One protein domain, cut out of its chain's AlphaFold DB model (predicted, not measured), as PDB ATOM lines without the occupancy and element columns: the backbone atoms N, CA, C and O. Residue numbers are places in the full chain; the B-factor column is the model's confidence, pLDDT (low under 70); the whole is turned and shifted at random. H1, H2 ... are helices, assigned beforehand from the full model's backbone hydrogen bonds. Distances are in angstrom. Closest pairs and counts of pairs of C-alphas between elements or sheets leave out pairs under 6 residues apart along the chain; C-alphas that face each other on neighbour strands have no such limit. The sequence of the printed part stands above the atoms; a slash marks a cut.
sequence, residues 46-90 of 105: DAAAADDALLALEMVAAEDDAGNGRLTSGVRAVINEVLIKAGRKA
ATOM      1  N   ASP A  46     297.046 191.009 219.949       65.75
ATOM      2  CA  ASP A  46     298.308 190.313 219.696       65.75
ATOM      3  C   ASP A  46     298.255 188.965 220.427       65.75
ATOM      4  O   ASP A  46     298.136 188.921 221.654       65.75
ATOM      5  N   ALA A  47     298.274 187.866 219.674       65.88
ATOM      6  CA  ALA A  47     298.195 186.521 220.238       65.88
ATOM      7  C   ALA A  47     299.350 186.253 221.216       65.88
ATOM      8  O   ALA A  47     299.138 185.593 222.230       65.88
ATOM      9  N   ALA A  48     300.529 186.838 220.967       70.94
ATOM     10  CA  ALA A  48     301.670 186.728 221.872       70.94
ATOM     11  C   ALA A  48     301.389 187.409 223.221       70.94
ATOM     12  O   ALA A  48     301.622 186.819 224.273       70.94
ATOM     13  N   ALA A  49     300.787 188.603 223.208       74.44
ATOM     14  CA  ALA A  49     300.419 189.309 224.436       74.44
ATOM     15  C   ALA A  49     299.331 188.571 225.240       74.44
ATOM     16  O   ALA A  49     299.313 188.636 226.470       74.44
ATOM     17  N   ALA A  50     298.423 187.860 224.561       80.50
ATOM     18  CA  ALA A  50     297.422 187.024 225.219       80.50
ATOM     19  C   ALA A  50     298.047 185.783 225.881       80.50
ATOM     20  O   ALA A  50     297.663 185.432 226.998       80.50
ATOM     21  N   ASP A  51     299.026 185.149 225.233       84.06
ATOM     22  CA  ASP A  51     299.751 184.009 225.798       84.06
ATOM     23  C   ASP A  51     300.625 184.404 226.996       84.06
ATOM     24  O   ASP A  51     300.630 183.685 227.997       84.06
ATOM     25  N   ASP A  52     301.295 185.558 226.941       86.12
ATOM     26  CA  ASP A  52     302.069 186.094 228.068       86.12
ATOM     27  C   ASP A  52     301.165 186.402 229.273       86.12
ATOM     28  O   ASP A  52     301.495 186.078 230.418       86.12
ATOM     29  N   ALA A  53     299.983 186.974 229.025       86.75
ATOM     30  CA  ALA A  53     298.994 187.218 230.070       86.75
ATOM     31  C   ALA A  53     298.459 185.907 230.676       86.75
ATOM     32  O   ALA A  53     298.329 185.804 231.897       86.75
ATOM     33  N   LEU A  54     298.177 184.891 229.852       90.69
ATOM     34  CA  LEU A  54     297.748 183.571 230.327       90.69
ATOM     35  C   LEU A  54     298.838 182.872 231.143       90.69
ATOM     36  O   LEU A  54     298.522 182.258 232.159       90.69
ATOM     37  N   LEU A  55     300.105 183.002 230.744       91.06
ATOM     38  CA  LEU A  55     301.241 182.476 231.498       91.06
ATOM     39  C   LEU A  55     301.354 183.136 232.878       91.06
ATOM     40  O   LEU A  55     301.510 182.447 233.884       91.06
ATOM     41  N   ALA A  56     301.223 184.463 232.950       89.06
ATOM     42  CA  ALA A  56     301.230 185.170 234.228       89.06
ATOM     43  C   ALA A  56     300.076 184.715 235.141       89.06
ATOM     44  O   ALA A  56     300.272 184.503 236.338       89.06
ATOM     45  N   LEU A  57     298.878 184.515 234.579       89.12
ATOM     46  CA  LEU A  57     297.723 183.995 235.316       89.12
ATOM     47  C   LEU A  57     297.936 182.555 235.803       89.12
ATOM     48  O   LEU A  57     297.506 182.221 236.905       89.12
ATOM     49  N   GLU A  58     298.609 181.718 235.015       89.38
ATOM     50  CA  GLU A  58     298.967 180.347 235.384       89.38
ATOM     51  C   GLU A  58     299.938 180.319 236.572       89.38
ATOM     52  O   GLU A  58     299.704 179.588 237.533       89.38
ATOM     53  N   MET A  59     300.966 181.175 236.562       90.69
ATOM     54  CA  MET A  59     301.903 181.313 237.685       90.69
ATOM     55  C   MET A  59     301.190 181.748 238.971       90.69
ATOM     56  O   MET A  59     301.372 181.134 240.021       90.69
ATOM     57  N   VAL A  60     300.324 182.761 238.882       89.31
ATOM     58  CA  VAL A  60     299.549 183.270 240.025       89.31
ATOM     59  C   VAL A  60     298.580 182.212 240.564       89.31
ATOM     60  O   VAL A  60     298.446 182.054 241.778       89.31
ATOM     61  N   ALA A  61     297.918 181.461 239.680       88.19
ATOM     62  CA  ALA A  61     297.035 180.371 240.082       88.19
ATOM     63  C   ALA A  61     297.807 179.225 240.753       88.19
ATOM     64  O   ALA A  61     297.329 178.682 241.744       88.19
ATOM     65  N   ALA A  62     299.001 178.884 240.260       89.19
ATOM     66  CA  ALA A  62     299.842 177.844 240.850       89.19
ATOM     67  C   ALA A  62     300.322 178.216 242.264       89.19
ATOM     68  O   ALA A  62     300.308 177.375 243.163       89.19
ATOM     69  N   GLU A  63     300.702 179.476 242.492       89.56
ATOM     70  CA  GLU A  63     301.085 179.969 243.823       89.56
ATOM     71  C   GLU A  63     299.917 179.939 244.822       89.56
ATOM     72  O   GLU A  63     300.092 179.614 246.001       89.56
ATOM     73  N   ASP A  64     298.715 180.270 244.357       88.88
ATOM     74  CA  ASP A  64     297.502 180.282 245.170       88.88
ATOM     75  C   ASP A  64     296.971 178.868 245.463       88.88
ATOM     76  O   ASP A  64     296.547 178.594 246.589       88.88
ATOM     77  N   ASP A  65     297.082 177.940 244.506       85.44
ATOM     78  CA  ASP A  65     296.800 176.512 244.702       85.44
ATOM     79  C   ASP A  65     297.812 175.856 245.665       85.44
ATOM     80  O   ASP A  65     297.440 174.980 246.447       85.44
ATOM     81  N   ALA A  66     299.068 176.322 245.682       86.69
ATOM     82  CA  ALA A  66     300.081 175.914 246.663       86.69
ATOM     83  C   ALA A  66     299.839 176.490 248.076       86.69
ATOM     84  O   ALA A  66     300.574 176.164 249.007       86.69
ATOM     85  N   GLY A  67     298.824 177.346 248.250       84.00
ATOM     86  CA  GLY A  67     298.480 177.967 249.532       84.00
ATOM     87  C   GLY A  67     299.364 179.156 249.923       84.00
ATOM     88  O   GLY A  67     299.245 179.654 251.042       84.00
ATOM     89  N   ASN A  68     300.226 179.626 249.017       85.19
ATOM     90  CA  ASN A  68     301.084 180.793 249.235       85.19
ATOM     91  C   ASN A  68     300.422 182.095 248.751       85.19
ATOM     92  O   ASN A  68     300.762 183.183 249.223       85.19
ATOM     93  N   GLY A  69     299.462 181.985 247.830       79.00
ATOM     94  CA  GLY A  69     298.646 183.094 247.348       79.00
ATOM     95  C   GLY A  69     297.551 183.522 248.331       79.00
ATOM     96  O   GLY A  69     297.111 182.777 249.207       79.00
ATOM     97  N   ARG A  70     297.115 184.780 248.195       85.75
ATOM     98  CA  ARG A  70     296.003 185.374 248.962       85.75
ATOM     99  C   ARG A  70     294.887 185.842 248.031       85.75
ATOM    100  O   ARG A  70     294.329 186.922 248.235       85.75
ATOM    101  N   LEU A  71     294.580 185.073 246.986       87.69
ATOM    102  CA  LEU A  71     293.466 185.425 246.112       87.69
ATOM    103  C   LEU A  71     292.153 185.213 246.860       87.69
ATOM    104  O   LEU A  71     291.941 184.211 247.546       87.69
ATOM    105  N   THR A  72     291.240 186.169 246.722       89.88
ATOM    106  CA  THR A  72     289.878 185.982 247.218       89.88
ATOM    107  C   THR A  72     289.190 184.903 246.380       89.88
ATOM    108  O   THR A  72     289.463 184.751 245.187       89.88
ATOM    109  N   SER A  73     288.283 184.139 246.992       84.56
ATOM    110  CA  SER A  73     287.644 182.974 246.359       84.56
ATOM    111  C   SER A  73     286.998 183.285 245.002       84.56
ATOM    112  O   SER A  73     287.076 182.471 244.084       84.56
ATOM    113  N   GLY A  74     286.414 184.478 244.844       86.75
ATOM    114  CA  GLY A  74     285.839 184.925 243.573       86.75
ATOM    115  C   GLY A  74     286.889 185.162 242.483       86.75
ATOM    116  O   GLY A  74     286.687 184.756 241.343       86.75
ATOM    117  N   VAL A  75     288.033 185.757 242.829       89.00
ATOM    118  CA  VAL A  75     289.129 185.994 241.875       89.00
ATOM    119  C   VAL A  75     289.751 184.669 241.436       89.00
ATOM    120  O   VAL A  75     289.941 184.456 240.239       89.00
ATOM    121  N   ARG A  76     289.971 183.739 242.374       88.88
ATOM    122  CA  ARG A  76     290.444 182.377 242.075       88.88
ATOM    123  C   ARG A  76     289.513 181.656 241.096       88.88
ATOM    124  O   ARG A  76     289.985 181.047 240.140       88.88
ATOM    125  N   ALA A  77     288.198 181.752 241.304       87.81
ATOM    126  CA  ALA A  77     287.212 181.134 240.420       87.81
ATOM    127  C   ALA A  77     287.287 181.696 238.991       87.81
ATOM    128  O   ALA A  77     287.341 180.927 238.038       87.81
ATOM    129  N   VAL A  78     287.362 183.022 238.838       92.94
ATOM    130  CA  VAL A  78     287.444 183.660 237.513       92.94
ATOM    131  C   VAL A  78     288.737 183.287 236.785       92.94
ATOM    132  O   VAL A  78     288.692 182.957 235.602       92.94
ATOM    133  N   ILE A  79     289.879 183.295 237.477       91.56
ATOM    134  CA  ILE A  79     291.166 182.909 236.879       91.56
ATOM    135  C   ILE A  79     291.135 181.442 236.441       91.56
ATOM    136  O   ILE A  79     291.526 181.133 235.316       91.56
ATOM    137  N   ASN A  80     290.606 180.547 237.279       88.56
ATOM    138  CA  ASN A  80     290.452 179.138 236.924       88.56
ATOM    139  C   ASN A  80     289.577 178.956 235.680       88.56
ATOM    140  O   ASN A  80     289.968 178.223 234.779       88.56
ATOM    141  N   GLU A  81     288.448 179.658 235.582       91.12
ATOM    142  CA  GLU A  81     287.579 179.610 234.399       91.12
ATOM    143  C   GLU A  81     288.290 180.076 233.123       91.12
ATOM    144  O   GLU A  81     288.134 179.464 232.064       91.12
ATOM    145  N   VAL A  82     289.093 181.142 233.206       90.69
ATOM    146  CA  VAL A  82     289.887 181.630 232.068       90.69
ATOM    147  C   VAL A  82     290.915 180.583 231.640       90.69
ATOM    148  O   VAL A  82     290.992 180.256 230.458       90.69
ATOM    149  N   LEU A  83     291.660 180.010 232.588       89.56
ATOM    150  CA  LEU A  83     292.683 179.001 232.301       89.56
ATOM    151  C   LEU A  83     292.085 177.683 231.780       89.56
ATOM    152  O   LEU A  83     292.671 177.054 230.897       89.56
ATOM    153  N   ILE A  84     290.906 177.285 232.271       91.56
ATOM    154  CA  ILE A  84     290.160 176.116 231.777       91.56
ATOM    155  C   ILE A  84     289.700 176.354 230.336       91.56
ATOM    156  O   ILE A  84     289.913 175.500 229.476       91.56
ATOM    157  N   LYS A  85     289.130 177.527 230.029       89.06
ATOM    158  CA  LYS A  85     288.718 177.880 228.656       89.06
ATOM    159  C   LYS A  85     289.901 178.003 227.698       89.06
ATOM    160  O   LYS A  85     289.754 177.686 226.522       89.06
ATOM    161  N   ALA A  86     291.062 178.420 228.199       87.00
ATOM    162  CA  ALA A  86     292.315 178.442 227.449       87.00
ATOM    163  C   ALA A  86     292.953 177.048 227.278       87.00
ATOM    164  O   ALA A  86     293.963 176.927 226.590       87.00
ATOM    165  N   GLY A  87     292.405 175.998 227.903       85.56
ATOM    166  CA  GLY A  87     292.939 174.636 227.829       85.56
ATOM    167  C   GLY A  87     294.250 174.425 228.593       85.56
ATOM    168  O   GLY A  87     294.923 173.423 228.369       85.56
ATOM    169  N   ARG A  88     294.622 175.350 229.489       85.81
ATOM    170  CA  ARG A  88     295.868 175.303 230.277       85.81
ATOM    171  C   ARG A  88     295.684 174.751 231.694       85.81
ATOM    172  O   ARG A  88     296.661 174.482 232.380       85.81
ATOM    173  N   LYS A  89     294.440 174.547 232.139       87.75
ATOM    174  CA  LYS A  89     294.111 173.935 233.437       87.75
ATOM    175  C   LYS A  89     293.025 172.877 233.274       87.75
ATOM    176  O   LYS A  89     292.082 173.067 232.509       87.75
ATOM    177  N   ALA A  90     293.151 171.770 234.005       86.12
ATOM    178  CA  ALA A  90     292.131 170.728 234.023       86.12
ATOM    179  C   ALA A  90     290.835 171.256 234.654       86.12
ATOM    180  O   ALA A  90     290.864 171.918 235.695       86.12
TER     181      ALA A  90
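AT A GLANCE: This is residues 46 to 90 of the 105 residues of an uncharacterized protein of Burkholderia aenigmatica (UniProt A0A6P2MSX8). A long helix, H1, makes the longest axis, and a shorter helix, H2, folds back over it and crosses it slantwise, joined to it by a loop at one end. The printed part has 45 residues with two named helices, H1 then H2, and no named strand; the class is all helix. It is compact, with a radius of gyration of the C-alphas of 10.5 A, and elongated, spanning 31 by 16 by 16 A.

IN THESE COORDINATES: H1, residues 47 to 65, begins at C-alpha 47 at (298.195, 186.521, 220.238) and measures 26.5 A from first to last C-alpha. H2, residues 73 to 85, measures 18.5 A and ends at C-alpha 85 at (288.718, 177.880, 228.656).

HOW THE PARTS SIT: H1 and H2 touch, their closest C-alphas being those of Leu 57 and Ile 79, 6.8 A apart. They run opposite ways at a steep tilt of 46 degrees. In H1 and H2 every O i to N i+4 pair is within hydrogen-bond range.

THE WHOLE: The two C-alphas farthest apart, those of Asp 46 and Gly 67, are 32.3 A apart. The printed part has no cut, and the link from H1 to H2, 7 residues, is short. The mean pLDDT of the printed part is 86.2; residues 46 to 47 are under 70.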